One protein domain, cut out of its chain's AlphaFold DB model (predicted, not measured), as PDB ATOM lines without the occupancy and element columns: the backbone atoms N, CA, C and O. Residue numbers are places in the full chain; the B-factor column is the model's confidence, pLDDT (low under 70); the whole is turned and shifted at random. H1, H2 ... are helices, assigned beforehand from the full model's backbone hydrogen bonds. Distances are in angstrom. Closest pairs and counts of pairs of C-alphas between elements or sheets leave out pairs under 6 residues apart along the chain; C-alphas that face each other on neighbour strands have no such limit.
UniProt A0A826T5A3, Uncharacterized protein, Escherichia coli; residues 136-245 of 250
ATOM      1  N   PHE A 136      26.380   0.981  -0.177       93.75
ATOM      2  CA  PHE A 136      26.403   1.570   1.162       93.75
ATOM      3  C   PHE A 136      27.004   2.980   1.156       93.75
ATOM      4  O   PHE A 136      26.411   3.883   1.739       93.75
ATOM      5  N   LEU A 137      28.123   3.182   0.458       91.12
ATOM      6  CA  LEU A 137      28.812   4.475   0.359       91.12
ATOM      7  C   LEU A 137      27.968   5.561  -0.329       91.12
ATOM      8  O   LEU A 137      28.186   6.750  -0.119       91.12
ATOM      9  N   GLN A 138      26.965   5.166  -1.115       90.25
ATOM     10  CA  GLN A 138      26.012   6.077  -1.756       90.25
ATOM     11  C   GLN A 138      24.812   6.446  -0.870       90.25
ATOM     12  O   GLN A 138      23.938   7.195  -1.304       90.25
ATOM     13  N   LYS A 139      24.702   5.893   0.344       90.44
ATOM     14  CA  LYS A 139      23.585   6.208   1.244       90.44
ATOM     15  C   LYS A 139      23.799   7.543   1.937       90.44
ATOM     16  O   LYS A 139      24.886   7.857   2.403       90.44
ATOM     17  N   ASP A 140      22.714   8.289   2.075       87.06
ATOM     18  CA  ASP A 140      22.649   9.592   2.740       87.06
ATOM     19  C   ASP A 140      22.952   9.532   4.247       87.06
ATOM     20  O   ASP A 140      23.319  10.546   4.846       87.06
ATOM     21  N   TYR A 141      22.783   8.356   4.858       86.62
ATOM     22  CA  TYR A 141      23.171   8.046   6.236       86.62
ATOM     23  C   TYR A 141      24.584   7.451   6.358       86.62
ATOM     24  O   TYR A 141      25.019   7.148   7.467       86.62
ATOM     25  N   CYS A 142      25.311   7.261   5.251       86.69
ATOM     26  CA  CYS A 142      26.722   6.888   5.305       86.69
ATOM     27  C   CYS A 142      27.553   8.102   5.769       86.69
ATOM     28  O   CYS A 142      27.342   9.207   5.260       86.69
ATOM     29  N   PRO A 143      28.502   7.940   6.711       81.06
ATOM     30  CA  PRO A 143      29.249   9.068   7.273       81.06
ATOM     31  C   PRO A 143      30.262   9.705   6.304       81.06
ATOM     32  O   PRO A 143      30.920  10.666   6.687       81.06
ATOM     33  N   CYS A 144      30.396   9.217   5.065       73.69
ATOM     34  CA  CYS A 144      31.284   9.801   4.053       73.69
ATOM     35  C   CYS A 144      30.892  11.228   3.631       73.69
ATOM     36  O   CYS A 144      31.757  11.997   3.231       73.69
ATOM     37  N   TRP A 145      29.614  11.610   3.734       62.31
ATOM     38  CA  TRP A 145      29.130  12.856   3.124       62.31
ATOM     39  C   TRP A 145      29.093  14.083   4.058       62.31
ATOM     40  O   TRP A 145      28.961  15.194   3.548       62.31
ATOM     41  N   GLN A 146      29.190  13.945   5.394       56.47
ATOM     42  CA  GLN A 146      29.103  15.076   6.348       56.47
ATOM     43  C   GLN A 146      29.785  14.802   7.703       56.47
ATOM     44  O   GLN A 146      29.736  13.688   8.217       56.47
ATOM     45  N   GLU A 147      30.297  15.858   8.355       51.75
ATOM     46  CA  GLU A 147      31.001  15.816   9.656       51.75
ATOM     47  C   GLU A 147      30.192  15.249  10.842       51.75
ATOM     48  O   GLU A 147      30.771  15.001  11.901       51.75
ATOM     49  N   LYS A 148      28.871  15.051  10.729       51.28
ATOM     50  CA  LYS A 148      28.018  14.615  11.852       51.28
ATOM     51  C   LYS A 148      26.776  13.830  11.418       51.28
ATOM     52  O   LYS A 148      25.652  14.226  11.718       51.28
ATOM     53  N   LYS A 149      26.956  12.686  10.761       51.62
ATOM     54  CA  LYS A 149      25.946  11.614  10.801       51.62
ATOM     55  C   LYS A 149      26.525  10.407  11.519       51.62
ATOM     56  O   LYS A 149      27.739  10.287  11.653       51.62
ATOM     57  N   GLU A 150      25.633   9.617  12.099       60.41
ATOM     58  CA  GLU A 150      25.944   8.551  13.044       60.41
ATOM     59  C   GLU A 150      27.162   7.694  12.630       60.41
ATOM     60  O   GLU A 150      27.409   7.462  11.447       60.41
ATOM     61  N   GLY A 151      27.946   7.227  13.609       81.38
ATOM     62  CA  GLY A 151      29.193   6.508  13.329       81.38
ATOM     63  C   GLY A 151      28.996   5.295  12.409       81.38
ATOM     64  O   GLY A 151      27.956   4.640  12.453       81.38
ATOM     65  N   ALA A 152      30.022   4.943  11.625       87.81
ATOM     66  CA  ALA A 152      29.983   3.901  10.585       87.81
ATOM     67  C   ALA A 152      29.242   2.605  10.975       87.81
ATOM     68  O   ALA A 152      28.532   2.012  10.166       87.81
ATOM     69  N   PHE A 153      29.360   2.185  12.235       90.12
ATOM     70  CA  PHE A 153      28.682   1.007  12.771       90.12
ATOM     71  C   PHE A 153      27.155   1.120  12.740       90.12
ATOM     72  O   PHE A 153      26.495   0.159  12.356       90.12
ATOM     73  N   SER A 154      26.569   2.254  13.139       90.31
ATOM     74  CA  SER A 154      25.111   2.409  13.101       90.31
ATOM     75  C   SER A 154      24.598   2.541  11.671       90.31
ATOM     76  O   SER A 154      23.592   1.914  11.344       90.31
ATOM     77  N   ALA A 155      25.340   3.229  10.799       92.12
ATOM     78  CA  ALA A 155      25.036   3.315   9.376       92.12
ATOM     79  C   ALA A 155      25.016   1.922   8.714       92.12
ATOM     80  O   ALA A 155      24.087   1.590   7.975       92.12
ATOM     81  N   VAL A 156      25.988   1.057   9.026       93.81
ATOM     82  CA  VAL A 156      25.998  -0.340   8.556       93.81
ATOM     83  C   VAL A 156      24.825  -1.135   9.136       93.81
ATOM     84  O   VAL A 156      24.153  -1.846   8.388       93.81
ATOM     85  N   ARG A 157      24.507  -0.984  10.434       94.62
ATOM     86  CA  ARG A 157      23.309  -1.612  11.025       94.62
ATOM     87  C   ARG A 157      22.047  -1.193  10.280       94.62
ATOM     88  O   ARG A 157      21.227  -2.043   9.947       94.62
ATOM     89  N   GLN A 158      21.892   0.098  10.001       94.62
ATOM     90  CA  GLN A 158      20.752   0.630   9.264       94.62
ATOM     91  C   GLN A 158      20.681   0.049   7.848       94.62
ATOM     92  O   GLN A 158      19.613  -0.393   7.428       94.62
ATOM     93  N   TYR A 159      21.809  -0.023   7.137       95.75
ATOM     94  CA  TYR A 159      21.882  -0.645   5.814       95.75
ATOM     95  C   TYR A 159      21.417  -2.102   5.828       95.75
ATOM     96  O   TYR A 159      20.538  -2.474   5.049       95.75
ATOM     97  N   LEU A 160      21.953  -2.914   6.742       96.12
ATOM     98  CA  LEU A 160      21.602  -4.327   6.843       96.12
ATOM     99  C   LEU A 160      20.136  -4.511   7.255       96.12
ATOM    100  O   LEU A 160      19.423  -5.268   6.605       96.12
ATOM    101  N   LYS A 161      19.630  -3.756   8.241       94.56
ATOM    102  CA  LYS A 161      18.202  -3.782   8.611       94.56
ATOM    103  C   LYS A 161      17.295  -3.429   7.438       94.56
ATOM    104  O   LYS A 161      16.251  -4.048   7.268       94.56
ATOM    105  N   ASN A 162      17.681  -2.450   6.623       93.88
ATOM    106  CA  ASN A 162      16.914  -2.076   5.440       93.88
ATOM    107  C   ASN A 162      16.909  -3.194   4.389       93.88
ATOM    108  O   ASN A 162      15.883  -3.399   3.747       93.88
ATOM    109  N   LEU A 163      18.009  -3.940   4.229       93.56
ATOM    110  CA  LEU A 163      18.024  -5.132   3.375       93.56
ATOM    111  C   LEU A 163      17.082  -6.221   3.894       93.56
ATOM    112  O   LEU A 163      16.343  -6.779   3.088       93.56
ATOM    113  N   VAL A 164      17.070  -6.479   5.206       92.38
ATOM    114  CA  VAL A 164      16.165  -7.458   5.832       92.38
ATOM    115  C   VAL A 164      14.705  -7.040   5.667       92.38
ATOM    116  O   VAL A 164      13.886  -7.831   5.218       92.38
ATOM    117  N   ARG A 165      14.376  -5.776   5.958       89.50
ATOM    118  CA  ARG A 165      13.003  -5.249   5.866       89.50
ATOM    119  C   ARG A 165      12.414  -5.326   4.464       89.50
ATOM    120  O   ARG A 165      11.218  -5.531   4.334       89.50
ATOM    121  N   LYS A 166      13.240  -5.196   3.422       87.75
ATOM    122  CA  LYS A 166      12.796  -5.377   2.030       87.75
ATOM    123  C   LYS A 166      12.306  -6.797   1.726       87.75
ATOM    124  O   LYS A 166      11.663  -6.976   0.702       87.75
ATOM    125  N   GLN A 167      12.624  -7.769   2.583       82.56
ATOM    126  CA  GLN A 167      12.197  -9.164   2.456       82.56
ATOM    127  C   GLN A 167      10.962  -9.495   3.301       82.56
ATOM    128  O   GLN A 167      10.520 -10.635   3.285       82.56
ATOM    129  N   ILE A 168      10.438  -8.542   4.080       77.50
ATOM    130  CA  ILE A 168       9.268  -8.757   4.934       77.50
ATOM    131  C   ILE A 168       8.019  -8.495   4.092       77.50
ATOM    132  O   ILE A 168       7.755  -7.356   3.708       77.50
ATOM    133  N   PHE A 169       7.248  -9.544   3.828       71.19
ATOM    134  CA  PHE A 169       5.969  -9.496   3.119       71.19
ATOM    135  C   PHE A 169       4.780  -9.622   4.084       71.19
ATOM    136  O   PHE A 169       3.680  -9.167   3.777       71.19
ATOM    137  N   SER A 170       5.000 -10.209   5.265       68.62
ATOM    138  CA  SER A 170       3.990 -10.458   6.292       68.62
ATOM    139  C   SER A 170       4.518 -10.223   7.714       68.62
ATOM    140  O   SER A 170       5.718 -10.088   7.950       68.62
ATOM    141  N   ARG A 171       3.615 -10.199   8.704       62.94
ATOM    142  CA  ARG A 171       3.999 -10.084  10.121       62.94
ATOM    143  C   ARG A 171       4.792 -11.307  10.605       62.94
ATOM    144  O   ARG A 171       5.718 -11.135  11.387       62.94
ATOM    145  N   THR A 172       4.475 -12.496  10.092       67.44
ATOM    146  CA  THR A 172       5.178 -13.757  10.387       67.44
ATOM    147  C   THR A 172       6.636 -13.717   9.921       67.44
ATOM    148  O   THR A 172       7.515 -14.251  10.592       67.44
ATOM    149  N   ASP A 173       6.928 -12.993   8.837       77.06
ATOM    150  CA  ASP A 173       8.297 -12.863   8.327       77.06
ATOM    151  C   ASP A 173       9.200 -12.087   9.292       77.06
ATOM    152  O   ASP A 173      10.401 -12.344   9.373       77.06
ATOM    153  N   SER A 174       8.630 -11.149  10.056       78.00
ATOM    154  CA  SER A 174       9.374 -10.396  11.069       78.00
ATOM    155  C   SER A 174       9.870 -11.301  12.198       78.00
ATOM    156  O   SER A 174      10.987 -11.108  12.676       78.00
ATOM    157  N   ASP A 175       9.060 -12.277  12.611       85.75
ATOM    158  CA  ASP A 175       9.420 -13.222  13.670       85.75
ATOM    159  C   ASP A 175      10.417 -14.262  13.144       85.75
ATOM    160  O   ASP A 175      11.442 -14.516  13.779       85.75
ATOM    161  N   ASN A 176      10.199 -14.766  11.925       89.62
ATOM    162  CA  ASN A 176      11.107 -15.716  11.275       89.62
ATOM    163  C   ASN A 176      12.493 -15.116  10.979       89.62
ATOM    164  O   ASN A 176      13.480 -15.844  10.942       89.62
ATOM    165  N   LEU A 177      12.593 -13.794  10.783       91.38
ATOM    166  CA  LEU A 177      13.856 -13.075  10.555       91.38
ATOM    167  C   LEU A 177      14.451 -12.457  11.833       91.38
ATOM    168  O   LEU A 177      15.515 -11.825  11.783       91.38
ATOM    169  N   ALA A 178      13.810 -12.636  12.993       91.50
ATOM    170  CA  ALA A 178      14.287 -12.097  14.264       91.50
ATOM    171  C   ALA A 178      15.715 -12.552  14.642       91.50
ATOM    172  O   ALA A 178      16.491 -11.700  15.101       91.50
ATOM    173  N   PRO A 179      16.133 -13.820  14.416       92.88
ATOM    174  CA  PRO A 179      17.506 -14.248  14.694       92.88
ATOM    175  C   PRO A 179      18.554 -13.419  13.946       92.88
ATOM    176  O   PRO A 179      19.549 -12.972  14.520       92.88
ATOM    177  N   LEU A 180      18.288 -13.141  12.669       93.19
ATOM    178  CA  LEU A 180      19.156 -12.362  11.793       93.19
ATOM    179  C   LEU A 180      19.271 -10.905  12.269       93.19
ATOM    180  O   LEU A 180      20.373 -10.358  12.373       93.19
ATOM    181  N   LEU A 181      18.135 -10.284  12.611       93.06
ATOM    182  CA  LEU A 181      18.096  -8.920  13.144       93.06
ATOM    183  C   LEU A 181      18.889  -8.807  14.449       93.06
ATOM    184  O   LEU A 181      19.641  -7.849  14.617       93.06
ATOM    185  N   LYS A 182      18.800  -9.804  15.335       93.19
ATOM    186  CA  LYS A 182      19.553  -9.835  16.596       93.19
ATOM    187  C   LYS A 182      21.067  -9.816  16.373       93.19
ATOM    188  O   LYS A 182      21.778  -9.131  17.109       93.19
ATOM    189  N   VAL A 183      21.585 -10.532  15.373       93.00
ATOM    190  CA  VAL A 183      23.018 -10.471  15.036       93.00
ATOM    191  C   VAL A 183      23.390  -9.088  14.499       93.00
ATOM    192  O   VAL A 183      24.380  -8.512  14.949       93.00
ATOM    193  N   ILE A 184      22.569  -8.512  13.614       94.00
ATOM    194  CA  ILE A 184      22.798  -7.170  13.054       94.00
ATOM    195  C   ILE A 184      22.817  -6.099  14.158       94.00
ATOM    196  O   ILE A 184      23.678  -5.222  14.145       94.00
ATOM    197  N   GLU A 185      21.921  -6.167  15.146       92.75
ATOM    198  CA  GLU A 185      21.907  -5.224  16.279       92.75
ATOM    199  C   GLU A 185      23.195  -5.263  17.112       92.75
ATOM    200  O   GLU A 185      23.602  -4.251  17.683       92.75
ATOM    201  N   ASN A 186      23.876  -6.409  17.148       91.12
ATOM    202  CA  ASN A 186      25.104  -6.597  17.918       91.12
ATOM    203  C   ASN A 186      26.372  -6.051  17.234       91.12
ATOM    204  O   ASN A 186      27.456  -6.097  17.830       91.12
ATOM    205  N   ILE A 187      26.268  -5.495  16.022       90.88
ATOM    206  CA  ILE A 187      27.381  -4.818  15.342       90.88
ATOM    207  C   ILE A 187      27.733  -3.545  16.120       90.88
ATOM    208  O   ILE A 187      26.937  -2.611  16.178       90.88
ATOM    209  N   ARG A 188      28.927  -3.468  16.720       86.62
ATOM    210  CA  ARG A 188      29.347  -2.348  17.588       86.62
ATOM    211  C   ARG A 188      30.859  -2.135  17.578       86.62
ATOM    212  O   ARG A 188      31.613  -3.081  17.373       86.62
ATOM    213  N   THR A 189      31.290  -0.907  17.874       80.12
ATOM    214  CA  THR A 189      32.698  -0.458  17.847       80.12
ATOM    215  C   THR A 189      33.639  -1.300  18.714       80.12
ATOM    216  O   THR A 189      34.797  -1.491  18.355       80.12
ATOM    217  N   GLY A 190      33.155  -1.823  19.847       74.25
ATOM    218  CA  GLY A 190      33.946  -2.644  20.772       74.25
ATOM    219  C   GLY A 190      34.154  -4.101  20.341       74.25
ATOM    220  O   GLY A 190      35.050  -4.760  20.861       74.25
ATOM    221  N   ASN A 191      33.379  -4.612  19.378       74.56
ATOM    222  CA  ASN A 191      33.409  -6.023  18.987       74.56
ATOM    223  C   ASN A 191      34.014  -6.195  17.592       74.56
ATOM    224  O   ASN A 191      33.569  -5.559  16.636       74.56
ATOM    225  N   THR A 192      34.983  -7.103  17.453       77.19
ATOM    226  CA  THR A 192      35.431  -7.551  16.126       77.19
ATOM    227  C   THR A 192      34.313  -8.349  15.486       77.19
ATOM    228  O   THR A 192      33.790  -9.291  16.088       77.19
ATOM    229  N   GLN A 193      33.922  -7.938  14.287       80.50
ATOM    230  CA  GLN A 193      32.832  -8.567  13.566       80.50
ATOM    231  C   GLN A 193      33.383  -9.828  12.893       80.50
ATOM    232  O   GLN A 193      34.377  -9.771  12.166       80.50
ATOM    233  N   LYS A 194      32.806 -10.989  13.219       80.31
ATOM    234  CA  LYS A 194      33.336 -12.292  12.796       80.31
ATOM    235  C   LYS A 194      32.797 -12.681  11.422       80.31
ATOM    236  O   LYS A 194      31.602 -12.545  11.151       80.31
ATOM    237  N   LYS A 195      33.664 -13.256  10.585       82.50
ATOM    238  CA  LYS A 195      33.246 -13.998   9.388       82.50
ATOM    239  C   LYS A 195      32.298 -15.129   9.809       82.50
ATOM    240  O   LYS A 195      32.552 -15.794  10.810       82.50
ATOM    241  N   GLY A 196      31.201 -15.307   9.073       83.31
ATOM    242  CA  GLY A 196      30.198 -16.339   9.365       83.31
ATOM    243  C   GLY A 196      29.282 -16.047  10.561       83.31
ATOM    244  O   GLY A 196      28.541 -16.926  10.981       83.31
ATOM    245  N   ALA A 197      29.276 -14.825  11.116       88.56
ATOM    246  CA  ALA A 197      28.422 -14.495  12.269       88.56
ATOM    247  C   ALA A 197      26.913 -14.699  12.024       88.56
ATOM    248  O   ALA A 197      26.165 -14.860  12.983       88.56
ATOM    249  N   LEU A 198      26.470 -14.699  10.761       92.50
ATOM    250  CA  LEU A 198      25.079 -14.951  10.382       92.50
ATOM    251  C   LEU A 198      24.778 -16.416  10.045       92.50
ATOM    252  O   LEU A 198      23.615 -16.726   9.814       92.50
ATOM    253  N   ASP A 199      25.770 -17.311  10.002       92.81
ATOM    254  CA  ASP A 199      25.581 -18.673   9.479       92.81
ATOM    255  C   ASP A 199      24.508 -19.438  10.260       92.81
ATOM    256  O   ASP A 199      23.568 -19.961   9.665       92.81
ATOM    257  N   THR A 200      24.592 -19.422  11.592       93.94
ATOM    258  CA  THR A 200      23.596 -20.053  12.466       93.94
ATOM    259  C   THR A 200      22.224 -19.393  12.332       93.94
ATOM    260  O   THR A 200      21.233 -20.084  12.132       93.94
ATOM    261  N   SER A 201      22.155 -18.058  12.355       93.81
ATOM    262  CA  SER A 201      20.877 -17.343  12.251       93.81
ATOM    263  C   SER A 201      20.183 -17.551  10.906       93.81
ATOM    264  O   SER A 201      18.960 -17.548  10.855       93.81
ATOM    265  N   ILE A 202      20.933 -17.746   9.818       94.06
ATOM    266  CA  ILE A 202      20.368 -18.074   8.503       94.06
ATOM    267  C   ILE A 202      19.761 -19.477   8.502       94.06
ATOM    268  O   ILE A 202      18.683 -19.649   7.939       94.06
ATOM    269  N   ILE A 203      20.418 -20.454   9.134       94.81
ATOM    270  CA  ILE A 203      19.872 -21.811   9.288       94.81
ATOM    271  C   ILE A 203      18.560 -21.753  10.077       94.81
ATOM    272  O   ILE A 203      17.550 -22.239   9.581       94.81
ATOM    273  N   GLU A 204      18.545 -21.059  11.219       94.19
ATOM    274  CA  GLU A 204      17.335 -20.872  12.036       94.19
ATOM    275  C   GLU A 204      16.193 -20.214  11.239       94.19
ATOM    276  O   GLU A 204      15.046 -20.654  11.310       94.19
ATOM    277  N   CYS A 205      16.496 -19.193  10.424       92.44
ATOM    278  CA  CYS A 205      15.497 -18.566   9.553       92.44
ATOM    279  C   CYS A 205      14.941 -19.571   8.528       92.44
ATOM    280  O   CYS A 205      13.732 -19.640   8.324       92.44
ATOM    281  N   LEU A 206      15.804 -20.347   7.864       93.19
ATOM    282  CA  LEU A 206      15.385 -21.326   6.855       93.19
ATOM    283  C   LEU A 206      14.534 -22.450   7.453       93.19
ATOM    284  O   LEU A 206      13.541 -22.844   6.841       93.19
ATOM    285  N   GLU A 207      14.891 -22.936   8.641       93.25
ATOM    286  CA  GLU A 207      14.112 -23.933   9.377       93.25
ATOM    287  C   GLU A 207      12.711 -23.400   9.698       93.25
ATOM    288  O   GLU A 207      11.724 -24.081   9.414       93.25
ATOM    289  N   ALA A 208      12.615 -22.149  10.167       91.00
ATOM    290  CA  ALA A 208      11.338 -21.499  10.463       91.00
ATOM    291  C   ALA A 208      10.414 -21.407   9.235       91.00
ATOM    292  O   ALA A 208       9.205 -21.582   9.363       91.00
ATOM    293  N   TYR A 209      10.960 -21.184   8.034       88.81
ATOM    294  CA  TYR A 209      10.159 -21.124   6.805       88.81
ATOM    295  C   TYR A 209       9.813 -22.497   6.215       88.81
ATOM    296  O   TYR A 209       8.801 -22.607   5.523       88.81
ATOM    297  N   SER A 210      10.605 -23.541   6.478       87.75
ATOM    298  CA  SER A 210      10.484 -24.837   5.789       87.75
ATOM    299  C   SER A 210       9.136 -25.554   5.972       87.75
ATOM    300  O   SER A 210       8.739 -26.324   5.105       87.75
ATOM    301  N   GLY A 211       8.411 -25.277   7.062       82.62
ATOM    302  CA  GLY A 211       7.058 -25.800   7.305       82.62
ATOM    303  C   GLY A 211       5.916 -24.836   6.962       82.62
ATOM    304  O   GLY A 211       4.761 -25.163   7.216       82.62
ATOM    305  N   ILE A 212       6.224 -23.639   6.450       87.19
ATOM    306  CA  ILE A 212       5.254 -22.544   6.261       87.19
ATOM    307  C   ILE A 212       5.034 -22.229   4.779       87.19
ATOM    308  O   ILE A 212       3.925 -21.862   4.390       87.19
ATOM    309  N   VAL A 213       6.075 -22.346   3.951       88.19
ATOM    310  CA  VAL A 213       6.044 -21.926   2.542       88.19
ATOM    311  C   VAL A 213       6.370 -23.077   1.593       88.19
ATOM    312  O   VAL A 213       6.988 -24.061   1.986       88.19
ATOM    313  N   ASP A 214       5.975 -22.936   0.327       91.00
ATOM    314  CA  ASP A 214       6.361 -23.873  -0.732       91.00
ATOM    315  C   ASP A 214       7.863 -23.793  -1.081       91.00
ATOM    316  O   ASP A 214       8.546 -22.804  -0.797       91.00
ATOM    317  N   ASP A 215       8.375 -24.819  -1.766       91.50
ATOM    318  CA  ASP A 215       9.791 -24.927  -2.141       91.50
ATOM    319  C   ASP A 215      10.291 -23.766  -3.013       91.50
ATOM    320  O   ASP A 215      11.453 -23.354  -2.925       91.50
ATOM    321  N   LYS A 216       9.432 -23.210  -3.876       92.31
ATOM    322  CA  LYS A 216       9.803 -22.096  -4.760       92.31
ATOM    323  C   LYS A 216      10.036 -20.830  -3.937       92.31
ATOM    324  O   LYS A 216      11.023 -20.122  -4.149       92.31
ATOM    325  N   THR A 217       9.155 -20.571  -2.981       90.00
ATOM    326  CA  THR A 217       9.236 -19.454  -2.044       90.00
ATOM    327  C   THR A 217      10.420 -19.636  -1.097       90.00
ATOM    328  O   THR A 217      11.211 -18.706  -0.926       90.00
ATOM    329  N   LEU A 218      10.632 -20.847  -0.573       90.75
ATOM    330  CA  LEU A 218      11.783 -21.170   0.273       90.75
ATOM    331  C   LEU A 218      13.116 -20.930  -0.453       90.75
ATOM    332  O   LEU A 218      14.051 -20.366   0.121       90.75
ATOM    333  N   ASN A 219      13.201 -21.291  -1.736       92.25
ATOM    334  CA  ASN A 219      14.375 -21.009  -2.562       92.25
ATOM    335  C   ASN A 219      14.605 -19.503  -2.753       92.25
ATOM    336  O   ASN A 219      15.747 -19.047  -2.665       92.25
ATOM    337  N   SER A 220      13.548 -18.709  -2.950       91.25
ATOM    338  CA  SER A 220      13.671 -17.246  -3.018       91.25
ATOM    339  C   SER A 220      14.183 -16.655  -1.700       91.25
ATOM    340  O   SER A 220      15.114 -15.846  -1.707       91.25
ATOM    341  N   ILE A 221      13.657 -17.122  -0.564       91.06
ATOM    342  CA  ILE A 221      14.118 -16.723   0.773       91.06
ATOM    343  C   ILE A 221      15.598 -17.065   0.957       91.06
ATOM    344  O   ILE A 221      16.368 -16.221   1.416       91.06
ATOM    345  N   ARG A 222      16.029 -18.262   0.542       93.19
ATOM    346  CA  ARG A 222      17.435 -18.680   0.609       93.19
ATOM    347  C   ARG A 222      18.356 -17.736  -0.161       93.19
ATOM    348  O   ARG A 222      19.377 -17.323   0.382       93.19
ATOM    349  N   VAL A 223      17.983 -17.355  -1.384       92.50
ATOM    350  CA  VAL A 223      18.750 -16.391  -2.196       92.50
ATOM    351  C   VAL A 223      18.831 -15.028  -1.502       92.50
ATOM    352  O   VAL A 223      19.900 -14.417  -1.449       92.50
ATOM    353  N   ASN A 224      17.732 -14.559  -0.910       91.81
ATOM    354  CA  ASN A 224      17.703 -13.285  -0.194       91.81
ATOM    355  C   ASN A 224      18.570 -13.301   1.076       91.81
ATOM    356  O   ASN A 224      19.294 -12.335   1.340       91.81
ATOM    357  N   LEU A 225      18.535 -14.394   1.842       93.69
ATOM    358  CA  LEU A 225      19.377 -14.584   3.026       93.69
ATOM    359  C   LEU A 225      20.863 -14.655   2.660       93.69
ATOM    360  O   LEU A 225      21.685 -14.054   3.349       93.69
ATOM    361  N   ASP A 226      21.210 -15.315   1.554       93.38
ATOM    362  CA  ASP A 226      22.584 -15.354   1.047       93.38
ATOM    363  C   ASP A 226      23.083 -13.960   0.619       93.38
ATOM    364  O   ASP A 226      24.193 -13.552   0.964       93.38
ATOM    365  N   ASN A 227      22.229 -13.160  -0.023       93.50
ATOM    366  CA  ASN A 227      22.536 -11.762  -0.328       93.50
ATOM    367  C   ASN A 227      22.774 -10.929   0.950       93.50
ATOM    368  O   ASN A 227      23.721 -10.146   1.023       93.50
ATOM    369  N   ILE A 228      21.974 -11.124   2.006       94.44
ATOM    370  CA  ILE A 228      22.201 -10.452   3.299       94.44
ATOM    371  C   ILE A 228      23.504 -10.934   3.955       94.44
ATOM    372  O   ILE A 228      24.242 -10.120   4.518       94.44
ATOM    373  N   LYS A 229      23.829 -12.227   3.850       94.50
ATOM    374  CA  LYS A 229      25.096 -12.796   4.329       94.50
ATOM    375  C   LYS A 229      26.299 -12.132   3.664       94.50
ATOM    376  O   LYS A 229      27.239 -11.740   4.358       94.50
ATOM    377  N   LYS A 230      26.252 -11.962   2.342       93.19
ATOM    378  CA  LYS A 230      27.290 -11.283   1.552       93.19
ATOM    379  C   LYS A 230      27.415  -9.815   1.941       93.19
ATOM    380  O   LYS A 230      28.512  -9.367   2.268       93.19
ATOM    381  N   ALA A 231      26.293  -9.099   2.039       95.44
ATOM    382  CA  ALA A 231      26.267  -7.721   2.525       95.44
ATOM    383  C   ALA A 231      26.914  -7.573   3.905       95.44
ATOM    384  O   ALA A 231      27.749  -6.693   4.123       95.44
ATOM    385  N   HIS A 232      26.541  -8.453   4.834       95.25
ATOM    386  CA  HIS A 232      27.088  -8.467   6.180       95.25
ATOM    387  C   HIS A 232      28.590  -8.739   6.171       95.25
ATOM    388  O   HIS A 232      29.318  -8.054   6.886       95.25
ATOM    389  N   TYR A 233      29.063  -9.706   5.378       93.88
ATOM    390  CA  TYR A 233      30.488 -10.007   5.260       93.88
ATOM    391  C   TYR A 233      31.277  -8.798   4.753       93.88
ATOM    392  O   TYR A 233      32.171  -8.334   5.460       93.88
ATOM    393  N   SER A 234      30.909  -8.232   3.602       94.56
ATOM    394  CA  SER A 234      31.639  -7.106   3.010       94.56
ATOM    395  C   SER A 234      31.696  -5.891   3.939       94.56
ATOM    396  O   SER A 234      32.756  -5.299   4.142       94.56
ATOM    397  N   LEU A 235      30.571  -5.543   4.572       94.69
ATOM    398  CA  LEU A 235      30.512  -4.404   5.490       94.69
ATOM    399  C   LEU A 235      31.210  -4.687   6.826       94.69
ATOM    400  O   LEU A 235      31.759  -3.776   7.434       94.69
ATOM    401  N   THR A 236      31.247  -5.942   7.273       92.94
ATOM    402  CA  THR A 236      32.036  -6.373   8.436       92.94
ATOM    403  C   THR A 236      33.531  -6.203   8.186       92.94
ATOM    404  O   THR A 236      34.222  -5.660   9.047       92.94
ATOM    405  N   VAL A 237      34.027  -6.615   7.014       92.75
ATOM    406  CA  VAL A 237      35.431  -6.401   6.627       92.75
ATOM    407  C   VAL A 237      35.747  -4.903   6.616       92.75
ATOM    408  O   VAL A 237      36.730  -4.486   7.226       92.75
ATOM    409  N   LEU A 238      34.871  -4.087   6.016       92.88
ATOM    410  CA  LEU A 238      35.008  -2.629   5.994       92.88
ATOM    411  C   LEU A 238      35.054  -2.025   7.409       92.88
ATOM    412  O   LEU A 238      35.929  -1.217   7.698       92.88
ATOM    413  N   LEU A 239      34.156  -2.433   8.314       91.81
ATOM    414  CA  LEU A 239      34.136  -1.948   9.701       91.81
ATOM    415  C   LEU A 239      35.357  -2.403  10.509       91.81
ATOM    416  O   LEU A 239      35.856  -1.647  11.340       91.81
ATOM    417  N   ASN A 240      35.830  -3.632  10.299       90.81
ATOM    418  CA  ASN A 240      37.040  -4.129  10.951       90.81
ATOM    419  C   ASN A 240      38.266  -3.314  10.507       90.81
ATOM    420  O   ASN A 240      39.062  -2.924  11.366       90.81
ATOM    421  N   ALA A 241      38.353  -2.975   9.217       88.62
ATOM    422  CA  ALA A 241      39.371  -2.070   8.691       88.62
ATOM    423  C   ALA A 241      39.224  -0.650   9.270       88.62
ATOM    424  O   ALA A 241      40.204  -0.117   9.787       88.62
ATOM    425  N   GLU A 242      38.004  -0.092   9.306       87.50
ATOM    426  CA  GLU A 242      37.693   1.250   9.840       87.50
ATOM    427  C   GLU A 242      38.188   1.458  11.280       87.50
ATOM    428  O   GLU A 242      38.647   2.536  11.655       87.50
ATOM    429  N   ARG A 243      38.151   0.410  12.115       84.75
ATOM    430  CA  ARG A 243      38.637   0.478  13.509       84.75
ATOM    431  C   ARG A 243      40.136   0.700  13.620       84.75
ATOM    432  O   ARG A 243      40.605   1.189  14.649       84.75
ATOM    433  N   LYS A 244      40.886   0.238  12.628       81.69
ATOM    434  CA  LYS A 244      42.344   0.343  12.587       81.69
ATOM    435  C   LYS A 244      42.752   1.586  11.816       81.69
ATOM    436  O   LYS A 244      43.714   2.254  12.190       81.69
ATOM    437  N   LEU A 245      42.033   1.861  10.732       79.38
ATOM    438  CA  LEU A 245      42.404   2.813   9.708       79.38
ATOM    439  C   LEU A 245      41.150   3.478   9.142       79.38
ATOM    440  O   LEU A 245      40.192   2.788   8.837       79.38
TER     441      LEU A 245
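Overview. This is residues 136 to 245 of the 250 residues of an uncharacterized protein of Escherichia coli (UniProt A0A826T5A3). One long helix, H5, runs along most of an elongated bundle of four helices, with H1 and H4 on it antiparallel and H3 on the far side of both. The short H2 sits in the turn between H1 and H3, and residues 136 to 151 form a loop before H1. The printed part has 110 residues with five named helices, in the order H1 to H5, and no named strand: all helix. It is compact, with a radius of gyration of the C-alphas of 14.8 A, and spans 47 by 25 by 19 A.

Along the chain. H5, residues 215 to 242, is 40.1 A long, from C-alpha 215 at (9.791, -24.927, -2.141) to C-alpha 242 at (37.693, 1.250, 9.840). H1, residues 152 to 165, is 19.9 A long and begins at C-alpha 152, (29.983, 3.901, 10.585). H4, residues 199 to 210, measures 16.7 A; H3, residues 178 to 185, 10.5 A; H2, residues 171 to 176, 9.1 A.

Arrangement. H5 touches H1 with residues 228 to 239 alone, at a shallow tilt of 5 degrees, opposite ways; the closest C-alphas, of Leu 163 and Ile 228, are 6.8 A apart. H4 and H5 form a helical hairpin at 18 degrees, closest at the C-alphas of Ile 202 and Leu 225, 6.6 A. H3 and H4 form another at 27 degrees, with the C-alphas of Pro 179 and Ser 201 5.2 A apart. H3 also touches H1, with the C-alphas of Arg 157 and Ile 184 5.9 A apart. H2 and H4 only just touch, with 3 pairs of C-alphas within 8 A, the closest those of Asn 176 and Cys 205, 5.5 A. H1 and H4 are apart. In H1, H3, H4 and H5 every O i to N i+4 pair is within hydrogen-bond range; in H2, 1 of 2.

Size, cuts and confidence. The farthest C-alphas, of Glu 147 and Gly 211, are 48.1 A apart. The printed part has no cut. The link from H3 to H4 is long. Residues 145 to 150 and 170 to 172 have pLDDT under 70.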